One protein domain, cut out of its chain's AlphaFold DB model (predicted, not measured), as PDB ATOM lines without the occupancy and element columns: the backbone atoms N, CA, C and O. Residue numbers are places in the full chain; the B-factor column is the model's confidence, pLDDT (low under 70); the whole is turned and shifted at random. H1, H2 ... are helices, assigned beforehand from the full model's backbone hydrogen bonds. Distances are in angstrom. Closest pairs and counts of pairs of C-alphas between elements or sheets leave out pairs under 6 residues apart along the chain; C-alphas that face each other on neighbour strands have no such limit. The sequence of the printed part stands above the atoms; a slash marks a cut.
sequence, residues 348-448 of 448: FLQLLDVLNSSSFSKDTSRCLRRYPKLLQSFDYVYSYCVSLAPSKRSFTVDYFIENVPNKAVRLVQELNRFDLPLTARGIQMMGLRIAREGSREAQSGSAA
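This is residues 348 to 448 of the 448 residues of an uncharacterized protein of Fusarium kuroshium (UniProt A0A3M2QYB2). A small body of helices has one long arm: residues 434 to 448, of which 434 to 445 belong to H7, stick out from it. In the body H1 and H5 run side by side, H4 crosses both, H6 stands across H4, and short H2 and H3 make a corner, with the beginning of H7 beside H3. The 101 printed residues have seven named helices, H1 to H7 in chain order, and no named strand: all helix. The whole is loose, radius of gyration of the C-alphas 16.6 A, spanning 56 by 31 by 20 A.

Start at H1, residues 348 to 355, which touches H5, residues 395 to 403, the same way at a shallow tilt of 10 degrees; closest C-alphas Phe 348 and Phe 400, 6.3 A. H2, residues 358 to 362, and H3, residues 364 to 370, touch only at the corner, C-alphas 360 and 367 closest at 5.6 A. In the hub H4, residues 374 to 387, residues 382 to 386 alone touch H5, C-alphas 385 and 397 closest at 6.3 A, at a steep tilt of 57 degrees. H6, residues 406 to 417, only just touches H4, with 3 pairs of C-alphas within 8 A, about perpendicular at 86 degrees; C-alphas 379 and 412 are closest, 6.7 A. In H7, residues 424 to 445, residues 424 to 427 alone touch H3, C-alphas 365 and 424 closest at 4.9 A. In all seven helices every O i to N i+4 pair is within hydrogen-bond range.

Find C-alpha 348 at (92.926, 126.518, 142.970), where H1 begins. H4 measures 19.7 A and H6 16.4 A. H7 runs 32.1 A to C-alpha 445 at (134.048, 138.341, 125.133).

The printed part has no cut and no long link. Residues 438 to 448 have pLDDT under 70.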
ATOM      1  N   PHE A 348      91.683 126.178 142.271       89.69
ATOM      2  CA  PHE A 348      92.926 126.518 142.970       89.69
ATOM      3  C   PHE A 348      93.632 125.262 143.480       89.69
ATOM      4  O   PHE A 348      94.820 125.081 143.228       89.69
ATOM      5  N   LEU A 349      92.885 124.361 144.126       89.19
ATOM      6  CA  LEU A 349      93.428 123.102 144.641       89.19
ATOM      7  C   LEU A 349      93.949 122.203 143.516       89.19
ATOM      8  O   LEU A 349      95.040 121.659 143.637       89.19
ATOM      9  N   GLN A 350      93.220 122.096 142.402       89.56
ATOM     10  CA  GLN A 350      93.659 121.311 141.248       89.56
ATOM     11  C   GLN A 350      94.962 121.854 140.640       89.56
ATOM     12  O   GLN A 350      95.829 121.075 140.246       89.56
ATOM     13  N   LEU A 351      95.112 123.179 140.548       89.12
ATOM     14  CA  LEU A 351      96.346 123.792 140.057       89.12
ATOM     15  C   LEU A 351      97.504 123.571 141.029       89.12
ATOM     16  O   LEU A 351      98.581 123.171 140.593       89.12
ATOM     17  N   LEU A 352      97.282 123.784 142.328       90.69
ATOM     18  CA  LEU A 352      98.303 123.569 143.353       90.69
ATOM     19  C   LEU A 352      98.776 122.115 143.395       90.69
ATOM     20  O   LEU A 352      99.979 121.888 143.444       90.69
ATOM     21  N   ASP A 353      97.864 121.146 143.319       90.81
ATOM     22  CA  ASP A 353      98.193 119.716 143.337       90.81
ATOM     23  C   ASP A 353      99.157 119.341 142.196       90.81
ATOM     24  O   ASP A 353     100.204 118.723 142.405       90.81
ATOM     25  N   VAL A 354      98.880 119.818 140.977       89.06
ATOM     26  CA  VAL A 354      99.755 119.553 139.825       89.06
ATOM     27  C   VAL A 354     101.060 120.353 139.903       89.06
ATOM     28  O   VAL A 354     102.123 119.807 139.592       89.06
ATOM     29  N   LEU A 355     101.024 121.623 140.315       89.75
ATOM     30  CA  LEU A 355     102.210 122.486 140.386       89.75
ATOM     31  C   LEU A 355     103.180 122.072 141.503       89.75
ATOM     32  O   LEU A 355     104.393 122.135 141.303       89.75
ATOM     33  N   ASN A 356     102.669 121.596 142.640       90.69
ATOM     34  CA  ASN A 356     103.473 121.098 143.761       90.69
ATOM     35  C   ASN A 356     103.864 119.618 143.612       90.69
ATOM     36  O   ASN A 356     104.623 119.088 144.424       90.69
ATOM     37  N   SER A 357     103.408 118.949 142.550       90.75
ATOM     38  CA  SER A 357     103.790 117.567 142.268       90.75
ATOM     39  C   SER A 357     105.301 117.414 142.048       90.75
ATOM     40  O   SER A 357     105.971 118.230 141.402       90.75
ATOM     41  N   SER A 358     105.842 116.276 142.490       84.31
ATOM     42  CA  SER A 358     107.239 115.904 142.227       84.31
ATOM     43  C   SER A 358     107.552 115.801 140.728       84.31
ATOM     44  O   SER A 358     108.693 115.997 140.310       84.31
ATOM     45  N   SER A 359     106.537 115.544 139.896       84.69
ATOM     46  CA  SER A 359     106.665 115.573 138.439       84.69
ATOM     47  C   SER A 359     106.968 116.964 137.892       84.69
ATOM     48  O   SER A 359     107.803 117.079 136.999       84.69
ATOM     49  N   PHE A 360     106.335 118.019 138.411       88.06
ATOM     50  CA  PHE A 360     106.578 119.387 137.947       88.06
ATOM     51  C   PHE A 360     107.948 119.915 138.403       88.06
ATOM     52  O   PHE A 360     108.644 120.616 137.659       88.06
ATOM     53  N   SER A 361     108.382 119.543 139.611       84.88
ATOM     54  CA  SER A 361     109.692 119.952 140.122       84.88
ATOM     55  C   SER A 361     110.846 119.270 139.381       84.88
ATOM     56  O   SER A 361     111.788 119.968 138.997       84.88
ATOM     57  N   LYS A 362     110.749 117.960 139.104       86.56
ATOM     58  CA  LYS A 362     111.813 117.170 138.458       86.56
ATOM     59  C   LYS A 362     111.843 117.282 136.930       86.56
ATOM     60  O   LYS A 362     112.917 117.452 136.370       86.56
ATOM     61  N   ASP A 363     110.695 117.194 136.254       86.69
ATOM     62  CA  ASP A 363     110.617 117.195 134.784       86.69
ATOM     63  C   ASP A 363     109.388 117.980 134.297       86.69
ATOM     64  O   ASP A 363     108.339 117.432 133.932       86.69
ATOM     65  N   THR A 364     109.536 119.309 134.283       88.06
ATOM     66  CA  THR A 364     108.489 120.249 133.859       88.06
ATOM     67  C   THR A 364     107.978 119.926 132.452       88.06
ATOM     68  O   THR A 364     106.776 119.963 132.200       88.06
ATOM     69  N   SER A 365     108.868 119.557 131.528       86.44
ATOM     70  CA  SER A 365     108.520 119.285 130.129       86.44
ATOM     71  C   SER A 365     107.662 118.029 129.976       86.44
ATOM     72  O   SER A 365     106.756 117.996 129.141       86.44
ATOM     73  N   ARG A 366     107.909 116.979 130.769       87.81
ATOM     74  CA  ARG A 366     107.032 115.798 130.813       87.81
ATOM     75  C   ARG A 366     105.687 116.124 131.460       87.81
ATOM     76  O   ARG A 366     104.659 115.701 130.932       87.81
ATOM     77  N   CYS A 367     105.677 116.916 132.532       88.19
ATOM     78  CA  CYS A 367     104.438 117.367 133.171       88.19
ATOM     79  C   CYS A 367     103.547 118.143 132.185       88.19
ATOM     80  O   CYS A 367     102.378 117.808 132.013       88.19
ATOM     81  N   LEU A 368     104.114 119.087 131.433       87.38
ATOM     82  CA  LEU A 368     103.373 119.872 130.438       87.38
ATOM     83  C   LEU A 368     102.990 119.090 129.182       87.38
ATOM     84  O   LEU A 368     102.090 119.504 128.465       87.38
ATOM     85  N   ARG A 369     103.630 117.952 128.897       87.25
ATOM     86  CA  ARG A 369     103.125 117.028 127.868       87.25
ATOM     87  C   ARG A 369     101.864 116.302 128.332       87.25
ATOM     88  O   ARG A 369     100.963 116.096 127.529       87.25
ATOM     89  N   ARG A 370     101.783 115.955 129.622       87.94
ATOM     90  CA  ARG A 370     100.579 115.378 130.242       87.94
ATOM     91  C   ARG A 370      99.468 116.417 130.427       87.94
ATOM     92  O   ARG A 370      98.296 116.084 130.293       87.94
ATOM     93  N   TYR A 371      99.855 117.658 130.709       87.75
ATOM     94  CA  TYR A 371      98.980 118.778 131.037       87.75
ATOM     95  C   TYR A 371      99.315 120.008 130.172       87.75
ATOM     96  O   TYR A 371      99.934 120.965 130.646       87.75
ATOM     97  N   PRO A 372      98.932 120.004 128.882       86.19
ATOM     98  CA  PRO A 372      99.399 120.987 127.898       86.19
ATOM     99  C   PRO A 372      98.909 122.413 128.139       86.19
ATOM    100  O   PRO A 372      99.502 123.349 127.608       86.19
ATOM    101  N   LYS A 373      97.837 122.587 128.917       88.06
ATOM    102  CA  LYS A 373      97.233 123.890 129.205       88.06
ATOM    103  C   LYS A 373      97.494 124.378 130.629       88.06
ATOM    104  O   LYS A 373      97.105 125.499 130.925       88.06
ATOM    105  N   LEU A 374      98.223 123.619 131.457       90.44
ATOM    106  CA  LEU A 374      98.479 123.933 132.869       90.44
ATOM    107  C   LEU A 374      98.992 125.354 133.087       90.44
ATOM    108  O   LEU A 374      98.447 126.082 133.908       90.44
ATOM    109  N   LEU A 375     100.034 125.751 132.352       89.88
ATOM    110  CA  LEU A 375     100.627 127.080 132.503       89.88
ATOM    111  C   LEU A 375      99.687 128.184 132.035       89.88
ATOM    112  O   LEU A 375      99.717 129.258 132.610       89.88
ATOM    113  N   GLN A 376      98.837 127.919 131.039       89.19
ATOM    114  CA  GLN A 376      97.821 128.874 130.596       89.19
ATOM    115  C   GLN A 376      96.719 129.031 131.649       89.19
ATOM    116  O   GLN A 376      96.295 130.150 131.919       89.19
ATOM    117  N   SER A 377      96.272 127.929 132.272       89.12
ATOM    118  CA  SER A 377      95.324 127.981 133.397       89.12
ATOM    119  C   SER A 377      95.920 128.753 134.561       89.12
ATOM    120  O   SER A 377      95.270 129.630 135.121       89.12
ATOM    121  N   PHE A 378      97.161 128.417 134.913       91.62
ATOM    122  CA  PHE A 378      97.874 129.023 136.020       91.62
ATOM    123  C   PHE A 378      98.103 130.516 135.784       91.62
ATOM    124  O   PHE A 378      97.728 131.300 136.643       91.62
ATOM    125  N   ASP A 379      98.630 130.915 134.624       92.00
ATOM    126  CA  ASP A 379      98.867 132.321 134.274       92.00
ATOM    127  C   ASP A 379      97.583 133.151 134.375       92.00
ATOM    128  O   ASP A 379      97.558 134.196 135.026       92.00
ATOM    129  N   TYR A 380      96.477 132.637 133.829       90.75
ATOM    130  CA  TYR A 380      95.181 133.304 133.895       90.75
ATOM    131  C   TYR A 380      94.656 133.439 135.332       90.75
ATOM    132  O   TYR A 380      94.296 134.533 135.769       90.75
ATOM    133  N   VAL A 381      94.618 132.333 136.085       89.50
ATOM    134  CA  VAL A 381      94.089 132.308 137.458       89.50
ATOM    135  C   VAL A 381      94.965 133.138 138.396       89.50
ATOM    136  O   VAL A 381      94.441 133.899 139.206       89.50
ATOM    137  N   TYR A 382      96.287 133.032 138.269       91.12
ATOM    138  CA  TYR A 382      97.243 133.792 139.066       91.12
ATOM    139  C   TYR A 382      97.141 135.291 138.773       91.12
ATOM    140  O   TYR A 382      97.003 136.081 139.705       91.12
ATOM    141  N   SER A 383      97.098 135.684 137.496       90.12
ATOM    142  CA  SER A 383      96.907 137.086 137.099       90.12
ATOM    143  C   SER A 383      95.591 137.657 137.630       90.12
ATOM    144  O   SER A 383      95.574 138.766 138.167       90.12
ATOM    145  N   TYR A 384      94.501 136.882 137.568       88.19
ATOM    146  CA  TYR A 384      93.221 137.268 138.164       88.19
ATOM    147  C   TYR A 384      93.353 137.505 139.676       88.19
ATOM    148  O   TYR A 384      92.998 138.578 140.160       88.19
ATOM    149  N   CYS A 385      93.934 136.553 140.411       88.19
ATOM    150  CA  CYS A 385      94.118 136.642 141.863       88.19
ATOM    151  C   CYS A 385      94.959 137.854 142.283       88.19
ATOM    152  O   CYS A 385      94.602 138.560 143.227       88.19
ATOM    153  N   VAL A 386      96.051 138.121 141.566       88.88
ATOM    154  CA  VAL A 386      96.943 139.249 141.858       88.88
ATOM    155  C   VAL A 386      96.272 140.588 141.541       88.88
ATOM    156  O   VAL A 386      96.438 141.538 142.304       88.88
ATOM    157  N   SER A 387      95.467 140.660 140.474       88.44
ATOM    158  CA  SER A 387      94.742 141.881 140.086       88.44
ATOM    159  C   SER A 387      93.618 142.279 141.052       88.44
ATOM    160  O   SER A 387      93.195 143.436 141.070       88.44
ATOM    161  N   LEU A 388      93.132 141.345 141.877       87.00
ATOM    162  CA  LEU A 388      92.144 141.641 142.908       87.00
ATOM    163  C   LEU A 388      92.763 142.498 144.018       87.00
ATOM    164  O   LEU A 388      93.813 142.160 144.575       87.00
ATOM    165  N   ALA A 389      92.059 143.572 144.388       83.75
ATOM    166  CA  ALA A 389      92.393 144.379 145.558       83.75
ATOM    167  C   ALA A 389      92.423 143.502 146.829       83.75
ATOM    168  O   ALA A 389      91.547 142.641 146.962       83.75
ATOM    169  N   PRO A 390      93.347 143.735 147.784       82.94
ATOM    170  CA  PRO A 390      93.474 142.912 148.992       82.94
ATOM    171  C   PRO A 390      92.164 142.762 149.777       82.94
ATOM    172  O   PRO A 390      91.842 141.682 150.247       82.94
ATOM    173  N   SER A 391      91.343 143.815 149.824       82.00
ATOM    174  CA  SER A 391      90.037 143.816 150.497       82.00
ATOM    175  C   SER A 391      88.975 142.911 149.858       82.00
ATOM    176  O   SER A 391      87.958 142.630 150.483       82.00
ATOM    177  N   LYS A 392      89.179 142.472 148.610       81.50
ATOM    178  CA  LYS A 392      88.263 141.588 147.871       81.50
ATOM    179  C   LYS A 392      88.763 140.145 147.799       81.50
ATOM    180  O   LYS A 392      88.075 139.302 147.220       81.50
ATOM    181  N   ARG A 393      89.953 139.854 148.333       84.38
ATOM    182  CA  ARG A 393      90.506 138.499 148.334       84.38
ATOM    183  C   ARG A 393      89.821 137.678 149.414       84.38
ATOM    184  O   ARG A 393      89.580 138.135 150.526       84.38
ATOM    185  N   SER A 394      89.449 136.461 149.044       85.75
ATOM    186  CA  SER A 394      89.026 135.462 150.017       85.75
ATOM    187  C   SER A 394      90.263 134.772 150.582       85.75
ATOM    188  O   SER A 394      91.278 134.683 149.894       85.75
ATOM    189  N   PHE A 395      90.138 134.178 151.769       86.50
ATOM    190  CA  PHE A 395      91.189 133.349 152.368       86.50
ATOM    191  C   PHE A 395      91.778 132.325 151.381       86.50
ATOM    192  O   PHE A 395      92.980 132.096 151.342       86.50
ATOM    193  N   THR A 396      90.938 131.738 150.524       86.62
ATOM    194  CA  THR A 396      91.378 130.766 149.514       86.62
ATOM    195  C   THR A 396      92.249 131.364 148.413       86.62
ATOM    196  O   THR A 396      93.102 130.663 147.875       86.62
ATOM    197  N   VAL A 397      92.048 132.640 148.069       88.31
ATOM    198  CA  VAL A 397      92.882 133.347 147.087       88.31
ATOM    199  C   VAL A 397      94.248 133.655 147.688       88.31
ATOM    200  O   VAL A 397      95.256 133.396 147.035       88.31
ATOM    201  N   ASP A 398      94.291 134.139 148.929       88.00
ATOM    202  CA  ASP A 398      95.558 134.419 149.612       88.00
ATOM    203  C   ASP A 398      96.358 133.129 149.829       88.00
ATOM    204  O   ASP A 398      97.519 133.051 149.431       88.00
ATOM    205  N   TYR A 399      95.697 132.061 150.292       90.38
ATOM    206  CA  TYR A 399      96.305 130.734 150.396       90.38
ATOM    207  C   TYR A 399      96.878 130.253 149.055       90.38
ATOM    208  O   TYR A 399      97.986 129.721 149.007       90.38
ATOM    209  N   PHE A 400      96.151 130.442 147.949       91.25
ATOM    210  CA  PHE A 400      96.650 130.072 146.627       91.25
ATOM    211  C   PHE A 400      97.916 130.850 146.259       91.25
ATOM    212  O   PHE A 400      98.897 130.233 145.858       91.25
ATOM    213  N   ILE A 401      97.922 132.175 146.425       89.88
ATOM    214  CA  ILE A 401      99.081 133.020 146.098       89.88
ATOM    215  C   ILE A 401     100.314 132.605 146.918       89.88
ATOM    216  O   ILE A 401     101.405 132.509 146.359       89.88
ATOM    217  N   GLU A 402     100.142 132.314 148.207       90.25
ATOM    218  CA  GLU A 402     101.234 131.931 149.113       90.25
ATOM    219  C   GLU A 402     101.812 130.534 148.830       90.25
ATOM    220  O   GLU A 402     103.000 130.302 149.049       90.25
ATOM    221  N   ASN A 403     100.996 129.599 148.329       91.44
ATOM    222  CA  ASN A 403     101.381 128.190 148.149       91.44
ATOM    223  C   ASN A 403     101.776 127.822 146.708       91.44
ATOM    224  O   ASN A 403     102.064 126.655 146.414       91.44
ATOM    225  N   VAL A 404     101.787 128.792 145.792       91.75
ATOM    226  CA  VAL A 404     102.247 128.590 144.415       91.75
ATOM    227  C   VAL A 404     103.778 128.479 144.379       91.75
ATOM    228  O   VAL A 404     104.482 129.331 144.923       91.75
ATOM    229  N   PRO A 405     104.349 127.480 143.679       91.38
ATOM    230  CA  PRO A 405     105.794 127.335 143.604       91.38
ATOM    231  C   PRO A 405     106.426 128.460 142.774       91.38
ATOM    232  O   PRO A 405     106.087 128.655 141.605       91.38
ATOM    233  N   ASN A 406     107.451 129.118 143.329       89.00
ATOM    234  CA  ASN A 406     108.223 130.181 142.659       89.00
ATOM    235  C   ASN A 406     108.721 129.788 141.258       89.00
ATOM    236  O   ASN A 406     108.810 130.626 140.360       89.00
ATOM    237  N   LYS A 407     109.022 128.498 141.058       89.25
ATOM    238  CA  LYS A 407     109.415 127.938 139.759       89.25
ATOM    239  C   LYS A 407     108.343 128.164 138.684       89.25
ATOM    240  O   LYS A 407     108.696 128.485 137.555       89.25
ATOM    241  N   ALA A 408     107.060 128.008 139.016       89.69
ATOM    242  CA  ALA A 408     105.959 128.197 138.069       89.69
ATOM    243  C   ALA A 408     105.792 129.670 137.679       89.69
ATOM    244  O   ALA A 408     105.684 129.971 136.492       89.69
ATOM    245  N   VAL A 409     105.849 130.579 138.660       91.00
ATOM    246  CA  VAL A 409     105.759 132.033 138.436       91.00
ATOM    247  C   VAL A 409     106.876 132.507 137.505       91.00
ATOM    248  O   VAL A 409     106.597 133.131 136.482       91.00
ATOM    249  N   ARG A 410     108.133 132.151 137.811       89.69
ATOM    250  CA  ARG A 410     109.295 132.521 136.985       89.69
ATOM    251  C   ARG A 410     109.174 131.996 135.561       89.69
ATOM    252  O   ARG A 410     109.405 132.732 134.613       89.69
ATOM    253  N   LEU A 411     108.762 130.740 135.412       89.62
ATOM    254  CA  LEU A 411     108.669 130.101 134.106       89.62
ATOM    255  C   LEU A 411     107.610 130.755 133.205       89.62
ATOM    256  O   LEU A 411     107.850 130.929 132.013       89.62
ATOM    257  N   VAL A 412     106.461 131.149 133.760       91.00
ATOM    258  CA  VAL A 412     105.452 131.921 133.017       91.00
ATOM    259  C   VAL A 412     105.980 133.306 132.646       91.00
ATOM    260  O   VAL A 412     105.856 133.707 131.492       91.00
ATOM    261  N   GLN A 413     106.616 134.013 133.586       90.62
ATOM    262  CA  GLN A 413     107.197 135.336 133.335       90.62
ATOM    263  C   GLN A 413     108.253 135.303 132.224       90.62
ATOM    264  O   GLN A 413     108.231 136.148 131.333       90.62
ATOM    265  N   GLU A 414     109.150 134.317 132.239       90.00
ATOM    266  CA  GLU A 414     110.174 134.149 131.207       90.00
ATOM    267  C   GLU A 414     109.560 133.788 129.849       90.00
ATOM    268  O   GLU A 414     109.933 134.375 128.835       90.00
ATOM    269  N   LEU A 415     108.597 132.860 129.803       89.88
ATOM    270  CA  LEU A 415     107.931 132.491 128.548       89.88
ATOM    271  C   LEU A 415     107.201 133.686 127.929       89.88
ATOM    272  O   LEU A 415     107.357 133.926 126.733       89.88
ATOM    273  N   ASN A 416     106.474 134.455 128.742       89.75
ATOM    274  CA  ASN A 416     105.778 135.659 128.297       89.75
ATOM    275  C   ASN A 416     106.764 136.752 127.855       89.75
ATOM    276  O   ASN A 416     106.546 137.375 126.825       89.75
ATOM    277  N   ARG A 417     107.892 136.941 128.557       89.81
ATOM    278  CA  ARG A 417     108.943 137.905 128.167       89.81
ATOM    279  C   ARG A 417     109.508 137.634 126.771       89.81
ATOM    280  O   ARG A 417     109.910 138.566 126.082       89.81
ATOM    281  N   PHE A 418     109.578 136.368 126.371       86.94
ATOM    282  CA  PHE A 418     110.102 135.951 125.071       86.94
ATOM    283  C   PHE A 418     109.014 135.745 124.000       86.94
ATOM    284  O   PHE A 418     109.345 135.262 122.912       86.94
ATOM    285  N   ASP A 419     107.747 136.066 124.287       87.06
ATOM    286  CA  ASP A 419     106.586 135.772 123.432       87.06
ATOM    287  C   ASP A 419     106.509 134.291 123.012       87.06
ATOM    288  O   ASP A 419     106.205 133.933 121.870       87.06
ATOM    289  N   LEU A 420     106.838 133.388 123.940       90.12
ATOM    290  CA  LEU A 420     106.828 131.945 123.713       90.12
ATOM    291  C   LEU A 420     105.533 131.309 124.240       90.12
ATOM    292  O   LEU A 420     105.003 131.708 125.275       90.12
ATOM    293  N   PRO A 421     105.019 130.255 123.578       87.44
ATOM    294  CA  PRO A 421     103.792 129.600 124.006       87.44
ATOM    295  C   PRO A 421     103.982 128.911 125.359       87.44
ATOM    296  O   PRO A 421     104.900 128.109 125.510       87.44
ATOM    297  N   LEU A 422     103.049 129.123 126.290       88.62
ATOM    298  CA  LEU A 422     102.982 128.511 127.629       88.62
ATOM    299  C   LEU A 422     102.759 126.981 127.607       88.62
ATOM    300  O   LEU A 422     101.748 126.460 128.070       88.62
ATOM    301  N   THR A 423     103.693 126.248 127.006       89.94
ATOM    302  CA  THR A 423     103.628 124.814 126.694       89.94
ATOM    303  C   THR A 423     105.019 124.187 126.801       89.94
ATOM    304  O   THR A 423     106.030 124.892 126.809       89.94
ATOM    305  N   ALA A 424     105.099 122.852 126.777       88.25
ATOM    306  CA  ALA A 424     106.382 122.139 126.720       88.25
ATOM    307  C   ALA A 424     107.268 122.592 125.540       88.25
ATOM    308  O   ALA A 424     108.486 122.698 125.677       88.25
ATOM    309  N   ARG A 425     106.657 122.913 124.390       88.62
ATOM    310  CA  ARG A 425     107.372 123.421 123.210       88.62
ATOM    311  C   ARG A 425     107.967 124.808 123.460       88.62
ATOM    312  O   ARG A 425     109.066 125.081 122.993       88.62
ATOM    313  N   GLY A 426     107.272 125.664 124.209       88.00
ATOM    314  CA  GLY A 426     107.793 126.973 124.612       88.00
ATOM    315  C   GLY A 426     109.054 126.858 125.453       88.00
ATOM    316  O   GLY A 426     110.035 127.528 125.154       88.00
ATOM    317  N   ILE A 427     109.067 125.943 126.427       88.81
ATOM    318  CA  ILE A 427     110.259 125.677 127.250       88.81
ATOM    319  C   ILE A 427     111.436 125.235 126.375       88.81
ATOM    320  O   ILE A 427     112.546 125.740 126.524       88.81
ATOM    321  N   GLN A 428     111.200 124.325 125.427       88.25
ATOM    322  CA  GLN A 428     112.248 123.871 124.511       88.25
ATOM    323  C   GLN A 428     112.806 125.024 123.660       88.25
ATOM    324  O   GLN A 428     114.019 125.145 123.499       88.25
ATOM    325  N   MET A 429     111.933 125.888 123.130       88.88
ATOM    326  CA  MET A 429     112.344 127.060 122.349       88.88
ATOM    327  C   MET A 429     113.107 128.082 123.195       88.88
ATOM    328  O   MET A 429     114.076 128.663 122.708       88.88
ATOM    329  N   MET A 430     112.712 128.267 124.455       88.69
ATOM    330  CA  MET A 430     113.420 129.131 125.398       88.69
ATOM    331  C   MET A 430     114.841 128.622 125.646       88.69
ATOM    332  O   MET A 430     115.787 129.389 125.503       88.69
ATOM    333  N   GLY A 431     115.011 127.322 125.923       85.06
ATOM    334  CA  GLY A 431     116.335 126.725 126.123       85.06
ATOM    335  C   GLY A 431     117.262 126.914 124.917       85.06
ATOM    336  O   GLY A 431     118.434 127.241 125.081       85.06
ATOM    337  N   LEU A 432     116.726 126.799 123.696       85.31
ATOM    338  CA  LEU A 432     117.478 127.073 122.466       85.31
ATOM    339  C   LEU A 432     117.855 128.555 122.307       85.31
ATOM    340  O   LEU A 432     118.924 128.846 121.773       85.31
ATOM    341  N   ARG A 433     117.002 129.494 122.736       83.31
ATOM    342  CA  ARG A 433     117.312 130.935 122.705       83.31
ATOM    343  C   ARG A 433     118.398 131.299 123.710       83.31
ATOM    344  O   ARG A 433     119.375 131.919 123.307       83.31
ATOM    345  N   ILE A 434     118.279 130.830 124.951       82.31
ATOM    346  CA  ILE A 434     119.275 131.069 126.006       82.31
ATOM    347  C   ILE A 434     120.640 130.500 125.594       82.31
ATOM    348  O   ILE A 434     121.656 131.176 125.722       82.31
ATOM    349  N   ALA A 435     120.673 129.292 125.014       77.94
ATOM    350  CA  ALA A 435     121.913 128.704 124.505       77.94
ATOM    351  C   ALA A 435     122.551 129.543 123.380       77.94
ATOM    352  O   ALA A 435     123.771 129.679 123.332       77.94
ATOM    353  N   ARG A 436     121.738 130.135 122.491       75.81
ATOM    354  CA  ARG A 436     122.215 131.012 121.408       75.81
ATOM    355  C   ARG A 436     122.735 132.355 121.922       75.81
ATOM    356  O   ARG A 436     123.761 132.820 121.432       75.81
ATOM    357  N   GLU A 437     122.054 132.965 122.886       74.75
ATOM    358  CA  GLU A 437     122.478 134.223 123.516       74.75
ATOM    359  C   GLU A 437     123.786 134.032 124.295       74.75
ATOM    360  O   GLU A 437     124.748 134.752 124.034       74.75
ATOM    361  N   GLY A 438     123.896 132.971 125.103       69.25
ATOM    362  CA  GLY A 438     125.136 132.640 125.813       69.25
ATOM    363  C   GLY A 438     126.318 132.343 124.878       69.25
ATOM    364  O   GLY A 438     127.447 132.737 125.158       69.25
ATOM    365  N   SER A 439     126.074 131.717 123.720       61.53
ATOM    366  CA  SER A 439     127.126 131.509 122.711       61.53
ATOM    367  C   SER A 439     127.557 132.793 121.985       61.53
ATOM    368  O   SER A 439     128.706 132.886 121.561       61.53
ATOM    369  N   ARG A 440     126.675 133.797 121.864       57.62
ATOM    370  CA  ARG A 440     127.015 135.108 121.283       57.62
ATOM    371  C   ARG A 440     127.826 135.963 122.250       57.62
ATOM    372  O   ARG A 440     128.804 136.565 121.822       57.62
ATOM    373  N   GLU A 441     127.469 135.962 123.532       56.81
ATOM    374  CA  GLU A 441     128.223 136.675 124.572       56.81
ATOM    375  C   GLU A 441     129.630 136.088 124.769       56.81
ATOM    376  O   GLU A 441     130.604 136.834 124.886       56.81
ATOM    377  N   ALA A 442     129.769 134.758 124.699       55.94
ATOM    378  CA  ALA A 442     131.069 134.085 124.743       55.94
ATOM    379  C   ALA A 442     131.959 134.405 123.524       55.94
ATOM    380  O   ALA A 442     133.178 134.501 123.657       55.94
ATOM    381  N   GLN A 443     131.369 134.608 122.339       52.47
ATOM    382  CA  GLN A 443     132.107 135.020 121.138       52.47
ATOM    383  C   GLN A 443     132.496 136.506 121.163       52.47
ATOM    384  O   GLN A 443     133.587 136.842 120.710       52.47
ATOM    385  N   SER A 444     131.666 137.394 121.722       51.53
ATOM    386  CA  SER A 444     132.021 138.813 121.883       51.53
ATOM    387  C   SER A 444     133.047 139.062 122.990       51.53
ATOM    388  O   SER A 444     133.859 139.969 122.858       51.53
ATOM    389  N   GLY A 445     133.053 138.253 124.056       51.84
ATOM    390  CA  GLY A 445     134.048 138.341 125.133       51.84
ATOM    391  C   GLY A 445     135.415 137.737 124.789       51.84
ATOM    392  O   GLY A 445     136.381 138.005 125.485       51.84
ATOM    393  N   SER A 446     135.507 136.937 123.721       50.16
ATOM    394  CA  SER A 446     136.774 136.405 123.190       50.16
ATOM    395  C   SER A 446     137.418 137.320 122.135       50.16
ATOM    396  O   SER A 446     138.527 137.029 121.687       50.16
ATOM    397  N   ALA A 447     136.713 138.365 121.688       49.69
ATOM    398  CA  ALA A 447     137.167 139.315 120.669       49.69
ATOM    399  C   ALA A 447     137.532 140.702 121.241       49.69
ATOM    400  O   ALA A 447     137.919 141.587 120.477       49.69
ATOM    401  N   ALA A 448     137.400 140.880 122.559       40.47
ATOM    402  CA  ALA A 448     137.902 142.010 123.339       40.47
ATOM    403  C   ALA A 448     139.087 141.530 124.184       40.47
ATOM    404  O   ALA A 448     140.023 142.337 124.376       40.47
TER     405      ALA A 448